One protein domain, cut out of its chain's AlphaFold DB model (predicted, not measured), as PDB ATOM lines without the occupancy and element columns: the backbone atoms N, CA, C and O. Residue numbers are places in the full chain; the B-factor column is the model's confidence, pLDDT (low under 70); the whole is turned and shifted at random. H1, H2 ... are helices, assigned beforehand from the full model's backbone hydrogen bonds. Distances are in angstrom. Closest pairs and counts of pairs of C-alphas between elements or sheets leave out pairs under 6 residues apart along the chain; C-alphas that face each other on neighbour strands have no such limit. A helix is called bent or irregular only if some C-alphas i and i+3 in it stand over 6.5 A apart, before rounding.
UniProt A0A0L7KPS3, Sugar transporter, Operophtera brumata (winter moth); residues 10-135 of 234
ATOM      1  N   ALA A  10     117.228 117.957  79.547       56.41
ATOM      2  CA  ALA A  10     117.736 116.990  80.518       56.41
ATOM      3  C   ALA A  10     116.929 115.682  80.507       56.41
ATOM      4  O   ALA A  10     117.514 114.611  80.665       56.41
ATOM      5  N   GLN A  11     115.613 115.762  80.286       54.25
ATOM      6  CA  GLN A  11     114.759 114.590  80.080       54.25
ATOM      7  C   GLN A  11     115.166 113.846  78.805       54.25
ATOM      8  O   GLN A  11     115.396 112.642  78.865       54.25
ATOM      9  N   ASP A  12     115.401 114.566  77.706       56.22
ATOM     10  CA  ASP A  12     115.768 113.965  76.418       56.22
ATOM     11  C   ASP A  12     117.060 113.128  76.499       56.22
ATOM     12  O   ASP A  12     117.149 112.070  75.886       56.22
ATOM     13  N   LYS A  13     118.049 113.530  77.314       53.41
ATOM     14  CA  LYS A  13     119.290 112.752  77.513       53.41
ATOM     15  C   LYS A  13     119.119 111.513  78.395       53.41
ATOM     16  O   LYS A  13     119.891 110.567  78.250       53.41
ATOM     17  N   LEU A  14     118.162 111.525  79.319       53.78
ATOM     18  CA  LEU A  14     117.849 110.368  80.162       53.78
ATOM     19  C   LEU A  14     117.054 109.329  79.368       53.78
ATOM     20  O   LEU A  14     117.417 108.157  79.397       53.78
ATOM     21  N   VAL A  15     116.079 109.781  78.578       56.41
ATOM     22  CA  VAL A  15     115.380 108.987  77.553       56.41
ATOM     23  C   VAL A  15     116.397 108.328  76.614       56.41
ATOM     24  O   VAL A  15     116.346 107.130  76.348       56.41
ATOM     25  N   GLN A  16     117.397 109.103  76.172       55.62
ATOM     26  CA  GLN A  16     118.424 108.612  75.260       55.62
ATOM     27  C   GLN A  16     119.280 107.481  75.847       55.62
ATOM     28  O   GLN A  16     119.638 106.522  75.171       55.62
ATOM     29  N   LYS A  17     119.624 107.587  77.128       54.81
ATOM     30  CA  LYS A  17     120.496 106.615  77.791       54.81
ATOM     31  C   LYS A  17     119.786 105.298  78.097       54.81
ATOM     32  O   LYS A  17     120.445 104.285  78.314       54.81
ATOM     33  N   THR A  18     118.462 105.326  78.129       53.38
ATOM     34  CA  THR A  18     117.676 104.206  78.625       53.38
ATOM     35  C   THR A  18     117.181 103.310  77.471       53.38
ATOM     36  O   THR A  18     117.234 102.082  77.608       53.38
ATOM     37  N   TYR A  19     116.979 103.860  76.257       51.38
ATOM     38  CA  TYR A  19     116.857 103.034  75.039       51.38
ATOM     39  C   TYR A  19     118.124 102.204  74.770       51.38
ATOM     40  O   TYR A  19     118.050 101.076  74.280       51.38
ATOM     41  N   GLU A  20     119.312 102.740  75.094       57.50
ATOM     42  CA  GLU A  20     120.573 102.003  74.925       57.50
ATOM     43  C   GLU A  20     120.615 100.786  75.849       57.50
ATOM     44  O   GLU A  20     121.142  99.740  75.469       57.50
ATOM     45  N   THR A  21     120.007 100.877  77.034       60.34
ATOM     46  CA  THR A  21     119.909  99.756  77.972       60.34
ATOM     47  C   THR A  21     118.878  98.700  77.572       60.34
ATOM     48  O   THR A  21     119.183  97.516  77.716       60.34
ATOM     49  N   CYS A  22     117.711  99.061  77.028       56.84
ATOM     50  CA  CYS A  22     116.708  98.072  76.599       56.84
ATOM     51  C   CYS A  22     117.126  97.313  75.330       56.84
ATOM     52  O   CYS A  22     117.018  96.082  75.278       56.84
ATOM     53  N   LEU A  23     117.715  98.008  74.349       65.75
ATOM     54  CA  LEU A  23     118.304  97.354  73.177       65.75
ATOM     55  C   LEU A  23     119.475  96.438  73.575       65.75
ATOM     56  O   LEU A  23     119.612  95.334  73.042       65.75
ATOM     57  N   CYS A  24     120.287  96.862  74.550       69.81
ATOM     58  CA  CYS A  24     121.343  96.033  75.130       69.81
ATOM     59  C   CYS A  24     120.772  94.763  75.780       69.81
ATOM     60  O   CYS A  24     121.331  93.689  75.592       69.81
ATOM     61  N   HIS A  25     119.622  94.845  76.452       75.44
ATOM     62  CA  HIS A  25     118.995  93.708  77.131       75.44
ATOM     63  C   HIS A  25     118.580  92.584  76.172       75.44
ATOM     64  O   HIS A  25     118.996  91.434  76.332       75.44
ATOM     65  N   ASN A  26     117.840  92.926  75.113       77.44
ATOM     66  CA  ASN A  26     117.485  91.972  74.057       77.44
ATOM     67  C   ASN A  26     118.734  91.452  73.323       77.44
ATOM     68  O   ASN A  26     118.814  90.270  72.981       77.44
ATOM     69  N   GLY A  27     119.743  92.309  73.133       83.62
ATOM     70  CA  GLY A  27     121.047  91.912  72.604       83.62
ATOM     71  C   GLY A  27     121.757  90.875  73.483       83.62
ATOM     72  O   GLY A  27     122.277  89.890  72.961       83.62
ATOM     73  N   CYS A  28     121.735  91.044  74.806       87.19
ATOM     74  CA  CYS A  28     122.308  90.103  75.770       87.19
ATOM     75  C   CYS A  28     121.581  88.753  75.760       87.19
ATOM     76  O   CYS A  28     122.240  87.714  75.827       87.19
ATOM     77  N   LEU A  29     120.252  88.744  75.619       86.12
ATOM     78  CA  LEU A  29     119.472  87.508  75.509       86.12
ATOM     79  C   LEU A  29     119.833  86.717  74.244       86.12
ATOM     80  O   LEU A  29     120.156  85.529  74.330       86.12
ATOM     81  N   LEU A  30     119.891  87.377  73.083       89.06
ATOM     82  CA  LEU A  30     120.326  86.739  71.835       89.06
ATOM     83  C   LEU A  30     121.790  86.285  71.890       89.06
ATOM     84  O   LEU A  30     122.115  85.203  71.396       89.06
ATOM     85  N   ALA A  31     122.667  87.071  72.520       91.00
ATOM     86  CA  ALA A  31     124.057  86.687  72.737       91.00
ATOM     87  C   ALA A  31     124.148  85.419  73.598       91.00
ATOM     88  O   ALA A  31     124.856  84.488  73.225       91.00
ATOM     89  N   SER A  32     123.374  85.327  74.684       91.44
ATOM     90  CA  SER A  32     123.329  84.131  75.535       91.44
ATOM     91  C   SER A  32     122.880  82.885  74.757       91.44
ATOM     92  O   SER A  32     123.499  81.827  74.870       91.44
ATOM     93  N   ALA A  33     121.883  83.023  73.876       91.50
ATOM     94  CA  ALA A  33     121.422  81.932  73.025       91.50
ATOM     95  C   ALA A  33     122.505  81.496  72.024       91.50
ATOM     96  O   ALA A  33     122.746  80.299  71.864       91.50
ATOM     97  N   ALA A  34     123.215  82.444  71.407       92.56
ATOM     98  CA  ALA A  34     124.340  82.145  70.519       92.56
ATOM     99  C   ALA A  34     125.469  81.403  71.253       92.56
ATOM    100  O   ALA A  34     126.037  80.450  70.718       92.56
ATOM    101  N   CYS A  35     125.758  81.774  72.502       93.12
ATOM    102  CA  CYS A  35     126.737  81.074  73.333       93.12
ATOM    103  C   CYS A  35     126.312  79.636  73.637       93.12
ATOM    104  O   CYS A  35     127.137  78.732  73.512       93.12
ATOM    105  N   CYS A  36     125.036  79.403  73.956       92.62
ATOM    106  CA  CYS A  36     124.493  78.052  74.125       92.62
ATOM    107  C   CYS A  36     124.644  77.207  72.850       92.62
ATOM    108  O   CYS A  36     125.040  76.044  72.938       92.62
ATOM    109  N   VAL A  37     124.408  77.784  71.664       94.19
ATOM    110  CA  VAL A  37     124.643  77.089  70.384       94.19
ATOM    111  C   VAL A  37     126.122  76.741  70.217       94.19
ATOM    112  O   VAL A  37     126.443  75.600  69.892       94.19
ATOM    113  N   CYS A  38     127.036  77.676  70.482       93.69
ATOM    114  CA  CYS A  38     128.476  77.419  70.398       93.69
ATOM    115  C   CYS A  38     128.923  76.294  71.344       93.69
ATOM    116  O   CYS A  38     129.714  75.441  70.941       93.69
ATOM    117  N   ILE A  39     128.401  76.261  72.575       93.12
ATOM    118  CA  ILE A  39     128.680  75.191  73.547       93.12
ATOM    119  C   ILE A  39     128.124  73.856  73.047       93.12
ATOM    120  O   ILE A  39     128.825  72.850  73.101       93.12
ATOM    121  N   SER A  40     126.898  73.843  72.522       93.88
ATOM    122  CA  SER A  40     126.272  72.640  71.971       93.88
ATOM    123  C   SER A  40     127.067  72.064  70.793       93.88
ATOM    124  O   SER A  40     127.381  70.872  70.783       93.88
ATOM    125  N   VAL A  41     127.479  72.912  69.843       93.06
ATOM    126  CA  VAL A  41     128.302  72.509  68.690       93.06
ATOM    127  C   VAL A  41     129.672  72.006  69.143       93.06
ATOM    128  O   VAL A  41     130.128  70.970  68.663       93.06
ATOM    129  N   TYR A  42     130.310  72.690  70.098       92.44
ATOM    130  CA  TYR A  42     131.577  72.240  70.676       92.44
ATOM    131  C   TYR A  42     131.431  70.866  71.344       92.44
ATOM    132  O   TYR A  42     132.208  69.954  71.065       92.44
ATOM    133  N   ALA A  43     130.405  70.687  72.177       91.00
ATOM    134  CA  ALA A  43     130.134  69.423  72.848       91.00
ATOM    135  C   ALA A  43     129.880  68.297  71.835       91.00
ATOM    136  O   ALA A  43     130.427  67.212  71.988       91.00
ATOM    137  N   SER A  44     129.128  68.560  70.764       90.50
ATOM    138  CA  SER A  44     128.873  67.567  69.716       90.50
ATOM    139  C   SER A  44     130.118  67.193  68.901       90.50
ATOM    140  O   SER A  44     130.148  66.102  68.337       90.50
ATOM    141  N   ALA A  45     131.105  68.085  68.780       91.06
ATOM    142  CA  ALA A  45     132.295  67.858  67.961       91.06
ATOM    143  C   ALA A  45     133.433  67.162  68.723       91.06
ATOM    144  O   ALA A  45     134.178  66.386  68.125       91.06
ATOM    145  N   TYR A  46     133.579  67.445  70.022       89.69
ATOM    146  CA  TYR A  46     134.741  67.022  70.812       89.69
ATOM    147  C   TYR A  46     134.418  66.023  71.930       89.69
ATOM    148  O   TYR A  46     135.323  65.322  72.379       89.69
ATOM    149  N   ILE A  47     133.163  65.932  72.387       87.88
ATOM    150  CA  ILE A  47     132.783  65.081  73.523       87.88
ATOM    151  C   ILE A  47     132.045  63.834  73.010       87.88
ATOM    152  O   ILE A  47     131.035  63.963  72.314       87.88
ATOM    153  N   PRO A  48     132.504  62.614  73.345       85.25
ATOM    154  CA  PRO A  48     131.789  61.401  72.979       85.25
ATOM    155  C   PRO A  48     130.500  61.257  73.796       85.25
ATOM    156  O   PRO A  48     130.457  61.585  74.979       85.25
ATOM    157  N   ALA A  49     129.458  60.692  73.180       81.62
ATOM    158  CA  ALA A  49     128.141  60.528  73.804       81.62
ATOM    159  C   ALA A  49     128.154  59.659  75.081       81.62
ATOM    160  O   ALA A  49     127.216  59.695  75.865       81.62
ATOM    161  N   SER A  50     129.207  58.883  75.341       82.56
ATOM    162  CA  SER A  50     129.322  58.106  76.580       82.56
ATOM    163  C   SER A  50     129.583  58.957  77.828       82.56
ATOM    164  O   SER A  50     129.409  58.454  78.932       82.56
ATOM    165  N   VAL A  51     130.022  60.212  77.675       85.62
ATOM    166  CA  VAL A  51     130.352  61.096  78.802       85.62
ATOM    167  C   VAL A  51     129.085  61.762  79.322       85.62
ATOM    168  O   VAL A  51     128.321  62.349  78.549       85.62
ATOM    169  N   ARG A  52     128.874  61.688  80.636       84.50
ATOM    170  CA  ARG A  52     127.751  62.329  81.336       84.50
ATOM    171  C   ARG A  52     128.271  63.394  82.284       84.50
ATOM    172  O   ARG A  52     129.358  63.250  82.835       84.50
ATOM    173  N   SER A  53     127.504  64.464  82.496       84.31
ATOM    174  CA  SER A  53     127.973  65.561  83.350       84.31
ATOM    175  C   SER A  53     127.955  65.215  84.840       84.31
ATOM    176  O   SER A  53     128.641  65.870  85.622       84.31
ATOM    177  N   TYR A  54     127.163  64.216  85.236       84.62
ATOM    178  CA  TYR A  54     126.956  63.830  86.635       84.62
ATOM    179  C   TYR A  54     127.679  62.539  87.044       84.62
ATOM    180  O   TYR A  54     127.626  62.178  88.217       84.62
ATOM    181  N   ASP A  55     128.360  61.861  86.114       87.44
ATOM    182  CA  ASP A  55     129.072  60.609  86.383       87.44
ATOM    183  C   ASP A  55     130.600  60.817  86.324       87.44
ATOM    184  O   ASP A  55     131.149  60.994  85.226       87.44
ATOM    185  N   PRO A  56     131.301  60.798  87.478       83.00
ATOM    186  CA  PRO A  56     132.729  61.076  87.548       83.00
ATOM    187  C   PRO A  56     133.603  60.057  86.820       83.00
ATOM    188  O   PRO A  56     134.699  60.411  86.377       83.00
ATOM    189  N   ASP A  57     133.126  58.826  86.654       84.38
ATOM    190  CA  ASP A  57     133.918  57.739  86.074       84.38
ATOM    191  C   ASP A  57     134.023  57.857  84.546       84.38
ATOM    192  O   ASP A  57     134.907  57.272  83.917       84.38
ATOM    193  N   THR A  58     133.144  58.660  83.938       82.62
ATOM    194  CA  THR A  58     133.089  58.869  82.485       82.62
ATOM    195  C   THR A  58     133.954  60.029  81.995       82.62
ATOM    196  O   THR A  58     134.079  60.230  80.783       82.62
ATOM    197  N   PHE A  59     134.572  60.804  82.893       80.75
ATOM    198  CA  PHE A  59     135.323  61.991  82.497       80.75
ATOM    199  C   PHE A  59     136.650  61.656  81.811       80.75
ATOM    200  O   PHE A  59     137.498  60.918  82.313       80.75
ATOM    201  N   VAL A  60     136.863  62.280  80.653       77.75
ATOM    202  CA  VAL A  60     138.151  62.251  79.960       77.75
ATOM    203  C   VAL A  60     139.185  63.079  80.732       77.75
ATOM    204  O   VAL A  60     138.899  64.179  81.195       77.75
ATOM    205  N   ASN A  61     140.424  62.590  80.825       76.12
ATOM    206  CA  ASN A  61     141.527  63.300  81.498       76.12
ATOM    207  C   ASN A  61     142.013  64.562  80.745       76.12
ATOM    208  O   ASN A  61     142.941  65.235  81.194       76.12
ATOM    209  N   GLN A  62     141.419  64.893  79.594       76.06
ATOM    210  CA  GLN A  62     141.787  66.066  78.811       76.06
ATOM    211  C   GLN A  62     141.003  67.295  79.282       76.06
ATOM    212  O   GLN A  62     139.778  67.345  79.199       76.06
ATOM    213  N   LYS A  63     141.728  68.305  79.768       77.38
ATOM    214  CA  LYS A  63     141.162  69.583  80.200       77.38
ATOM    215  C   LYS A  63     141.311  70.626  79.097       77.38
ATOM    216  O   LYS A  63     142.375  71.227  78.956       77.38
ATOM    217  N   ASP A  64     140.223  70.897  78.391       86.94
ATOM    218  CA  ASP A  64     140.166  71.995  77.430       86.94
ATOM    219  C   ASP A  64     139.616  73.269  78.089       86.94
ATOM    220  O   ASP A  64     138.641  73.244  78.841       86.94
ATOM    221  N   ILE A  65     140.237  74.414  77.800       90.31
ATOM    222  CA  ILE A  65     139.848  75.722  78.365       90.31
ATOM    223  C   ILE A  65     138.664  76.336  77.597       90.31
ATOM    224  O   ILE A  65     137.891  77.116  78.150       90.31
ATOM    225  N   MET A  66     138.489  75.954  76.331       89.00
ATOM    226  CA  MET A  66     137.460  76.481  75.430       89.00
ATOM    227  C   MET A  66     136.023  76.412  75.990       89.00
ATOM    228  O   MET A  66     135.365  77.456  76.023       89.00
ATOM    229  N   PRO A  67     135.518  75.263  76.495       89.50
ATOM    230  CA  PRO A  67     134.159  75.192  77.040       89.50
ATOM    231  C   PRO A  67     133.987  76.053  78.298       89.50
ATOM    232  O   PRO A  67     132.918  76.619  78.507       89.50
ATOM    233  N   VAL A  68     135.046  76.229  79.098       90.88
ATOM    234  CA  VAL A  68     135.018  77.082  80.296       90.88
ATOM    235  C   VAL A  68     134.871  78.554  79.914       90.88
ATOM    236  O   VAL A  68     134.081  79.270  80.525       90.88
ATOM    237  N   VAL A  69     135.591  79.010  78.885       93.69
ATOM    238  CA  VAL A  69     135.491  80.395  78.393       93.69
ATOM    239  C   VAL A  69     134.104  80.667  77.810       93.69
ATOM    240  O   VAL A  69     133.508  81.697  78.123       93.69
ATOM    241  N   LEU A  70     133.563  79.740  77.015       91.81
ATOM    242  CA  LEU A  70     132.212  79.858  76.456       91.81
ATOM    243  C   LEU A  70     131.140  79.882  77.554       91.81
ATOM    244  O   LEU A  70     130.220  80.696  77.491       91.81
ATOM    245  N   PHE A  71     131.278  79.035  78.575       91.62
ATOM    246  CA  PHE A  71     130.366  79.003  79.716       91.62
ATOM    247  C   PHE A  71     130.453  80.277  80.568       91.62
ATOM    248  O   PHE A  71     129.429  80.824  80.965       91.62
ATOM    249  N   LEU A  72     131.657  80.805  80.808       93.19
ATOM    250  CA  LEU A  72     131.826  82.067  81.533       93.19
ATOM    251  C   LEU A  72     131.151  83.226  80.792       93.19
ATOM    252  O   LEU A  72     130.447  84.031  81.395       93.19
ATOM    253  N   LEU A  73     131.338  83.285  79.477       91.62
ATOM    254  CA  LEU A  73     130.761  84.318  78.629       91.62
ATOM    255  C   LEU A  73     129.226  84.196  78.548       91.62
ATOM    256  O   LEU A  73     128.536  85.215  78.610       91.62
ATOM    257  N   LEU A  74     128.682  82.972  78.537       90.88
ATOM    258  CA  LEU A  74     127.249  82.713  78.715       90.88
ATOM    259  C   LEU A  74     126.730  83.302  80.038       90.88
ATOM    260  O   LEU A  74     125.744  84.038  80.033       90.88
ATOM    261  N   VAL A  75     127.400  83.014  81.159       89.94
ATOM    262  CA  VAL A  75     127.010  83.515  82.490       89.94
ATOM    263  C   VAL A  75     127.074  85.043  82.549       89.94
ATOM    264  O   VAL A  75     126.169  85.672  83.099       89.94
ATOM    265  N   CYS A  76     128.096  85.656  81.947       88.88
ATOM    266  CA  CYS A  76     128.207  87.111  81.861       88.88
ATOM    267  C   CYS A  76     127.017  87.734  81.120       88.88
ATOM    268  O   CYS A  76     126.414  88.672  81.633       88.88
ATOM    269  N   PHE A  77     126.646  87.216  79.946       87.75
ATOM    270  CA  PHE A  77     125.508  87.759  79.197       87.75
ATOM    271  C   PHE A  77     124.165  87.486  79.867       87.75
ATOM    272  O   PHE A  77     123.309  88.368  79.874       87.75
ATOM    273  N   TYR A  78     124.001  86.321  80.493       85.00
ATOM    274  CA  TYR A  78     122.799  86.015  81.264       85.00
ATOM    275  C   TYR A  78     122.622  86.976  82.450       85.00
ATOM    276  O   TYR A  78     121.524  87.471  82.689       85.00
ATOM    277  N   GLY A  79     123.711  87.320  83.147       81.94
ATOM    278  CA  GLY A  79     123.686  88.275  84.260       81.94
ATOM    279  C   GLY A  79     123.372  89.724  83.863       81.94
ATOM    280  O   GLY A  79     122.896  90.483  84.703       81.94
ATOM    281  N   LEU A  80     123.619  90.108  82.607       80.88
ATOM    282  CA  LEU A  80     123.306  91.443  82.069       80.88
ATOM    283  C   LEU A  80     121.910  91.513  81.422       80.88
ATOM    284  O   LEU A  80     121.323  92.592  81.329       80.88
ATOM    285  N   GLY A  81     121.402  90.372  80.948       69.50
ATOM    286  CA  GLY A  81     120.243  90.277  80.063       69.50
ATOM    287  C   GLY A  81     118.881  90.108  80.727       69.50
ATOM    288  O   GLY A  81     117.905  90.277  80.021       69.50
ATOM    289  N   LEU A  82     118.783  89.792  82.024       70.19
ATOM    290  CA  LEU A  82     117.549  89.887  82.824       70.19
ATOM    291  C   LEU A  82     117.920  90.271  84.262       70.19
ATOM    292  O   LEU A  82     118.815  89.645  84.837       70.19
ATOM    293  N   PRO A  83     117.249  91.247  84.905       66.81
ATOM    294  CA  PRO A  83     117.427  91.458  86.329       66.81
ATOM    295  C   PRO A  83     116.871  90.217  87.025       66.81
ATOM    296  O   PRO A  83     115.666  89.974  86.993       66.81
ATOM    297  N   TRP A  84     117.736  89.439  87.676       68.69
ATOM    298  CA  TRP A  84     117.352  88.282  88.499       68.69
ATOM    299  C   TRP A  84     116.205  88.589  89.479       68.69
ATOM    300  O   TRP A  84     115.438  87.701  89.842       68.69
ATOM    301  N   VAL A  85     116.059  89.865  89.844       71.81
ATOM    302  CA  VAL A  85     114.955  90.418  90.632       71.81
ATOM    303  C   VAL A  85     113.588  90.158  89.983       71.81
ATOM    304  O   VAL A  85     112.708  89.627  90.655       71.81
ATOM    305  N   LEU A  86     113.419  90.419  88.679       74.19
ATOM    306  CA  LEU A  86     112.140  90.202  87.982       74.19
ATOM    307  C   LEU A  86     111.741  88.724  87.980       74.19
ATOM    308  O   LEU A  86     110.574  88.386  88.163       74.19
ATOM    309  N   LEU A  87     112.720  87.830  87.819       74.75
ATOM    310  CA  LEU A  87     112.469  86.392  87.831       74.75
ATOM    311  C   LEU A  87     111.973  85.924  89.209       74.75
ATOM    312  O   LEU A  87     111.080  85.084  89.284       74.75
ATOM    313  N   SER A  88     112.521  86.488  90.289       77.88
ATOM    314  CA  SER A  88     112.128  86.140  91.660       77.88
ATOM    315  C   SER A  88     110.783  86.722  92.102       77.88
ATOM    316  O   SER A  88     110.156  86.163  92.997       77.88
ATOM    317  N   GLU A  89     110.326  87.816  91.487       79.94
ATOM    318  CA  GLU A  89     109.013  88.406  91.786       79.94
ATOM    319  C   GLU A  89     107.875  87.683  91.060       79.94
ATOM    320  O   GLU A  89     106.786  87.527  91.612       79.94
ATOM    321  N   VAL A  90     108.121  87.226  89.829       79.88
ATOM    322  CA  VAL A  90     107.088  86.620  88.977       79.88
ATOM    323  C   VAL A  90     106.910  85.127  89.256       79.88
ATOM    324  O   VAL A  90     105.787  84.623  89.191       79.88
ATOM    325  N   PHE A  91     107.990  84.401  89.566       75.94
ATOM    326  CA  PHE A  91     107.941  82.943  89.679       75.94
ATOM    327  C   PHE A  91     108.063  82.448  91.127       75.94
ATOM    328  O   PHE A  91     109.042  82.759  91.806       75.94
ATOM    329  N   PRO A  92     107.130  81.598  91.606       81.81
ATOM    330  CA  PRO A  92     107.278  80.941  92.900       81.81
ATOM    331  C   PRO A  92     108.438  79.934  92.900       81.81
ATOM    332  O   PRO A  92     108.794  79.358  91.869       81.81
ATOM    333  N   PHE A  93     108.982  79.650  94.091       77.44
ATOM    334  CA  PHE A  93     110.134  78.757  94.298       77.44
ATOM    335  C   PHE A  93     110.013  77.378  93.621       77.44
ATOM    336  O   PHE A  93     111.022  76.801  93.210       77.44
ATOM    337  N   SER A  94     108.794  76.859  93.448       81.31
ATOM    338  CA  SER A  94     108.535  75.569  92.796       81.31
ATOM    339  C   SER A  94     109.042  75.494  91.350       81.31
ATOM    340  O   SER A  94     109.469  74.422  90.918       81.31
ATOM    341  N   PHE A  95     109.068  76.609  90.608       80.81
ATOM    342  CA  PHE A  95     109.584  76.619  89.232       80.81
ATOM    343  C   PHE A  95     111.099  76.397  89.174       80.81
ATOM    344  O   PHE A  95     111.577  75.698  88.286       80.81
ATOM    345  N   PHE A  96     111.856  76.910  90.147       80.25
ATOM    346  CA  PHE A  96     113.304  76.683  90.224       80.25
ATOM    347  C   PHE A  96     113.643  75.221  90.540       80.25
ATOM    348  O   PHE A  96     114.601  74.666  89.994       80.25
ATOM    349  N   PHE A  97     112.829  74.572  91.379       82.50
ATOM    350  CA  PHE A  97     112.974  73.145  91.663       82.50
ATOM    351  C   PHE A  97     112.696  72.299  90.417       82.50
ATOM    352  O   PHE A  97     113.474  71.400  90.088       82.50
ATOM    353  N   LEU A  98     111.633  72.634  89.679       87.00
ATOM    354  CA  LEU A  98     111.305  71.970  88.420       87.00
ATOM    355  C   LEU A  98     112.403  72.182  87.365       87.00
ATOM    356  O   LEU A  98     112.818  71.224  86.716       87.00
ATOM    357  N   ALA A  99     112.935  73.398  87.234       82.25
ATOM    358  CA  ALA A  99     114.029  73.703  86.312       82.25
ATOM    359  C   ALA A  99     115.297  72.885  86.623       82.25
ATOM    360  O   ALA A  99     115.913  72.314  85.726       82.25
ATOM    361  N   THR A 100     115.654  72.747  87.901       85.38
ATOM    362  CA  THR A 100     116.813  71.934  88.311       85.38
ATOM    363  C   THR A 100     116.591  70.443  88.039       85.38
ATOM    364  O   THR A 100     117.473  69.765  87.519       85.38
ATOM    365  N   LYS A 101     115.401  69.912  88.350       87.81
ATOM    366  CA  LYS A 101     115.058  68.501  88.100       87.81
ATOM    367  C   LYS A 101     115.025  68.165  86.610       87.81
ATOM    368  O   LYS A 101     115.498  67.102  86.212       87.81
ATOM    369  N   THR A 102     114.475  69.058  85.793       88.31
ATOM    370  CA  THR A 102     114.419  68.873  84.336       88.31
ATOM    371  C   THR A 102     115.809  68.917  83.709       88.31
ATOM    372  O   THR A 102     116.068  68.125  82.812       88.31
ATOM    373  N   ASN A 103     116.731  69.743  84.216       86.81
ATOM    374  CA  ASN A 103     118.116  69.785  83.737       86.81
ATOM    375  C   ASN A 103     118.835  68.427  83.858       86.81
ATOM    376  O   ASN A 103     119.455  67.989  82.894       86.81
ATOM    377  N   ILE A 104     118.676  67.728  84.987       88.31
ATOM    378  CA  ILE A 104     119.279  66.399  85.196       88.31
ATOM    379  C   ILE A 104     118.691  65.371  84.214       88.31
ATOM    380  O   ILE A 104     119.431  64.663  83.539       88.31
ATOM    381  N   ASN A 105     117.359  65.342  84.069       89.00
ATOM    382  CA  ASN A 105     116.682  64.424  83.138       89.00
ATOM    383  C   ASN A 105     117.060  64.688  81.667       89.00
ATOM    384  O   ASN A 105     117.154  63.758  80.860       89.00
ATOM    385  N   LEU A 106     117.276  65.956  81.303       87.75
ATOM    386  CA  LEU A 106     117.710  66.343  79.961       87.75
ATOM    387  C   LEU A 106     119.138  65.875  79.671       87.75
ATOM    388  O   LEU A 106     119.367  65.349  78.584       87.75
ATOM    389  N   ASP A 107     120.070  65.990  80.623       88.25
ATOM    390  CA  ASP A 107     121.442  65.498  80.428       88.25
ATOM    391  C   ASP A 107     121.480  63.972  80.261       88.25
ATOM    392  O   ASP A 107     122.211  63.461  79.411       88.25
ATOM    393  N   GLU A 108     120.647  63.233  80.998       86.69
ATOM    394  CA  GLU A 108     120.524  61.775  80.860       86.69
ATOM    395  C   GLU A 108     119.941  61.361  79.498       86.69
ATOM    396  O   GLU A 108     120.430  60.418  78.866       86.69
ATOM    397  N   THR A 109     118.956  62.101  78.986       87.94
ATOM    398  CA  THR A 109     118.259  61.738  77.740       87.94
ATOM    399  C   THR A 109     118.975  62.251  76.486       87.94
ATOM    400  O   THR A 109     119.147  61.510  75.520       87.94
ATOM    401  N   PHE A 110     119.409  63.512  76.491       85.50
ATOM    402  CA  PHE A 110     119.905  64.236  75.312       85.50
ATOM    403  C   PHE A 110     121.405  64.522  75.338       85.50
ATOM    404  O   PHE A 110     121.924  65.139  74.402       85.50
ATOM    405  N   HIS A 111     122.108  64.055  76.374       88.25
ATOM    406  CA  HIS A 111     123.514  64.365  76.619       88.25
ATOM    407  C   HIS A 111     123.756  65.878  76.768       88.25
ATOM    408  O   HIS A 111     122.863  66.721  76.619       88.25
ATOM    409  N   LEU A 112     125.015  66.237  77.015       87.62
ATOM    410  CA  LEU A 112     125.413  67.626  77.197       87.62
ATOM    411  C   LEU A 112     125.109  68.482  75.952       87.62
ATOM    412  O   LEU A 112     124.579  69.586  76.064       87.62
ATOM    413  N   SER A 113     125.397  67.968  74.747       90.00
ATOM    414  CA  SER A 113     125.212  68.732  73.504       90.00
ATOM    415  C   SER A 113     123.738  69.043  73.221       90.00
ATOM    416  O   SER A 113     123.410  70.188  72.898       90.00
ATOM    417  N   GLY A 114     122.844  68.064  73.395       87.94
ATOM    418  CA  GLY A 114     121.412  68.234  73.165       87.94
ATOM    419  C   GLY A 114     120.754  69.109  74.228       87.94
ATOM    420  O   GLY A 114     119.918  69.947  73.893       87.94
ATOM    421  N   THR A 115     121.200  69.018  75.481       90.69
ATOM    422  CA  THR A 115     120.702  69.873  76.570       90.69
ATOM    423  C   THR A 115     120.943  71.359  76.278       90.69
ATOM    424  O   THR A 115     120.013  72.166  76.342       90.69
ATOM    425  N   TYR A 116     122.158  71.737  75.856       91.25
ATOM    426  CA  TYR A 116     122.451  73.127  75.480       91.25
ATOM    427  C   TYR A 116     121.757  73.569  74.182       91.25
ATOM    428  O   TYR A 116     121.418  74.748  74.059       91.25
ATOM    429  N   ALA A 117     121.491  72.658  73.239       91.19
ATOM    430  CA  ALA A 117     120.698  72.972  72.046       91.19
ATOM    431  C   ALA A 117     119.244  73.317  72.408       91.19
ATOM    432  O   ALA A 117     118.689  74.300  71.909       91.19
ATOM    433  N   ILE A 118     118.645  72.552  73.324       90.88
ATOM    434  CA  ILE A 118     117.294  72.807  73.827       90.88
ATOM    435  C   ILE A 118     117.252  74.165  74.539       90.88
ATOM    436  O   ILE A 118     116.389  74.988  74.226       90.88
ATOM    437  N   TYR A 119     118.222  74.471  75.407       89.81
ATOM    438  CA  TYR A 119     118.291  75.786  76.056       89.81
ATOM    439  C   TYR A 119     118.523  76.943  75.087       89.81
ATOM    440  O   TYR A 119     117.936  78.007  75.276       89.81
ATOM    441  N   ALA A 120     119.305  76.748  74.023       91.19
ATOM    442  CA  ALA A 120     119.428  77.749  72.968       91.19
ATOM    443  C   ALA A 120     118.074  78.024  72.295       91.19
ATOM    444  O   ALA A 120     117.725  79.182  72.071       91.19
ATOM    445  N   SER A 121     117.289  76.975  72.023       90.88
ATOM    446  CA  SER A 121     115.970  77.109  71.397       90.88
ATOM    447  C   SER A 121     114.996  77.900  72.280       90.88
ATOM    448  O   SER A 121     114.414  78.883  71.821       90.88
ATOM    449  N   PHE A 122     114.914  77.564  73.574       89.88
ATOM    450  CA  PHE A 122     114.124  78.311  74.554       89.88
ATOM    451  C   PHE A 122     114.618  79.750  74.716       89.88
ATOM    452  O   PHE A 122     113.798  80.654  74.838       89.88
ATOM    453  N   GLY A 123     115.932  79.990  74.660       87.12
ATOM    454  CA  GLY A 123     116.507  81.335  74.704       87.12
ATOM    455  C   GLY A 123     116.090  82.196  73.510       87.12
ATOM    456  O   GLY A 123     115.699  83.348  73.689       87.12
ATOM    457  N   VAL A 124     116.097  81.641  72.292       88.25
ATOM    458  CA  VAL A 124     115.643  82.351  71.083       88.25
ATOM    459  C   VAL A 124     114.137  82.603  71.129       88.25
ATOM    460  O   VAL A 124     113.705  83.735  70.916       88.25
ATOM    461  N   VAL A 125     113.334  81.582  71.444       89.12
ATOM    462  CA  VAL A 125     111.871  81.715  71.547       89.12
ATOM    463  C   VAL A 125     111.496  82.705  72.648       89.12
ATOM    464  O   VAL A 125     110.663  83.579  72.420       89.12
ATOM    465  N   GLY A 126     112.152  82.631  73.805       84.44
ATOM    466  CA  GLY A 126     111.975  83.561  74.917       84.44
ATOM    467  C   GLY A 126     112.360  84.994  74.550       84.44
ATOM    468  O   GLY A 126     111.622  85.917  74.879       84.44
ATOM    469  N   SER A 127     113.449  85.185  73.798       84.38
ATOM    470  CA  SER A 127     113.846  86.508  73.287       84.38
ATOM    471  C   SER A 127     112.791  87.084  72.341       84.38
ATOM    472  O   SER A 127     112.422  88.248  72.457       84.38
ATOM    473  N   ILE A 128     112.263  86.264  71.427       84.25
ATOM    474  CA  ILE A 128     111.187  86.668  70.510       84.25
ATOM    475  C   ILE A 128     109.911  86.999  71.295       84.25
ATOM    476  O   ILE A 128     109.260  88.005  71.018       84.25
ATOM    477  N   TYR A 129     109.560  86.176  72.283       83.81
ATOM    478  CA  TYR A 129     108.393  86.385  73.133       83.81
ATOM    479  C   TYR A 129     108.500  87.696  73.915       83.81
ATOM    480  O   TYR A 129     107.590  88.520  73.842       83.81
ATOM    481  N   LEU A 130     109.620  87.928  74.603       80.12
ATOM    482  CA  LEU A 130     109.861  89.163  75.352       80.12
ATOM    483  C   LEU A 130     109.833  90.391  74.440       80.12
ATOM    484  O   LEU A 130     109.211  91.385  74.798       80.12
ATOM    485  N   TYR A 131     110.405  90.295  73.237       77.69
ATOM    486  CA  TYR A 131     110.374  91.381  72.258       77.69
ATOM    487  C   TYR A 131     108.948  91.792  71.843       77.69
ATOM    488  O   TYR A 131     108.693  92.968  71.597       77.69
ATOM    489  N   PHE A 132     108.000  90.848  71.772       77.25
ATOM    490  CA  PHE A 132     106.612  91.148  71.394       77.25
ATOM    491  C   PHE A 132     105.694  91.487  72.574       77.25
ATOM    492  O   PHE A 132     104.816  92.335  72.422       77.25
ATOM    493  N   PHE A 133     105.847  90.808  73.712       75.44
ATOM    494  CA  PHE A 133     104.937  90.926  74.860       75.44
ATOM    495  C   PHE A 133     105.368  91.969  75.883       75.44
ATOM    496  O   PHE A 133     104.537  92.406  76.679       75.44
ATOM    497  N   LEU A 134     106.635  92.374  75.865       72.62
ATOM    498  CA  LEU A 134     107.164  93.414  76.730       72.62
ATOM    499  C   LEU A 134     107.463  94.656  75.877       72.62
ATOM    500  O   LEU A 134     108.618  94.899  75.526       72.62
ATOM    501  N   PRO A 135     106.431  95.433  75.482       63.41
ATOM    502  CA  PRO A 135     106.676  96.706  74.826       63.41
ATOM    503  C   PRO A 135     107.474  97.587  75.785       63.41
ATOM    504  O   PRO A 135     107.222  97.570  76.992       63.41
TER     505      PRO A 135
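What this domain is: This is residues 10 to 135 of the 234 residues of the protein "Sugar transporter" of Operophtera brumata (winter moth) (UniProt A0A0L7KPS3). The longest helix by residues, H4, is bent and folds back on itself as a V: its arm H4b runs beside the long helix H1, while its arm H4a swings away from H1. H2 also packs on H1, folding back along it as a helical hairpin, and the short H3 joins the far end of H2 to the start of H4a, leaving a loose, open frame from which residues 10 to 20 of H1 stick out at one end. The printed part has 126 residues with four named helices, in the order H1, H2, H3, H4, and no named strand; the class is all helix. The whole is loose, with a radius of gyration of the C-alphas of 17.4 A, and elongated, spanning 61 by 32 by 20 A.

Where its parts are: H4, residues 93 to 133, was assigned as one helix by its hydrogen bonds but is bent, with C-alphas 109 and 112 lying 9.3 A apart. Its arm H4a, residues 93 to 109, is 25.1 A long; its arm H4b, residues 112 to 133, is 31.1 A long and ends with C-alpha 133 at (104.937, 90.926, 74.860). H1, residues 10 to 46, is 53.7 A long and runs from C-alpha 10 at (117.736, 116.990, 80.518) to C-alpha 46 at (134.741, 67.022, 70.812). H2, residues 66 to 81, measures 22.5 A, and H3, residues 84 to 90, measures 10.4 A.

How they stand to each other: H4a and H4b touch at a steep tilt of 41 degrees, opposite ways, through residues 103 to 107 and 114 to 115 alone; their closest C-alphas, those of Leu 106 and Thr 115, are 5.7 A apart. H4b touches H1 at a shallow tilt of 23 degrees, opposite ways, with the C-alphas of Ser 40 and Ser 113 closest at 4.3 A. H1 and H2 form a helical hairpin and touch at a shallow tilt of 28 degrees, opposite ways; their closest C-alphas, those of His 25 and Gly 81, are 4.7 A apart. H2 and H4b are apart, and H4a is apart from H1, H2 and H3. H3 touches no helix; it and H2 meet only through their link. Every O i to N i+4 pair is within hydrogen-bond range in H2, H3, H4a and H4b, and 31 of 33 are in H1.

The domain as a whole: The C-alphas of Ala 10 and Asp 57, the two farthest apart, are 61.7 A from each other. The printed part has no cut. The link from H1 to H2, residues 47 to 65, is long, while those from H2 to H3 and from H3 to H4 are tight. Residues 89 to 95, of which 93 to 95 belong to H4, and residues 97 to 102 of H4 also stand free. The mean pLDDT of the printed part is 81.7, and it is under 70 at residues 10 to 24, 81, 83 to 84 and 135.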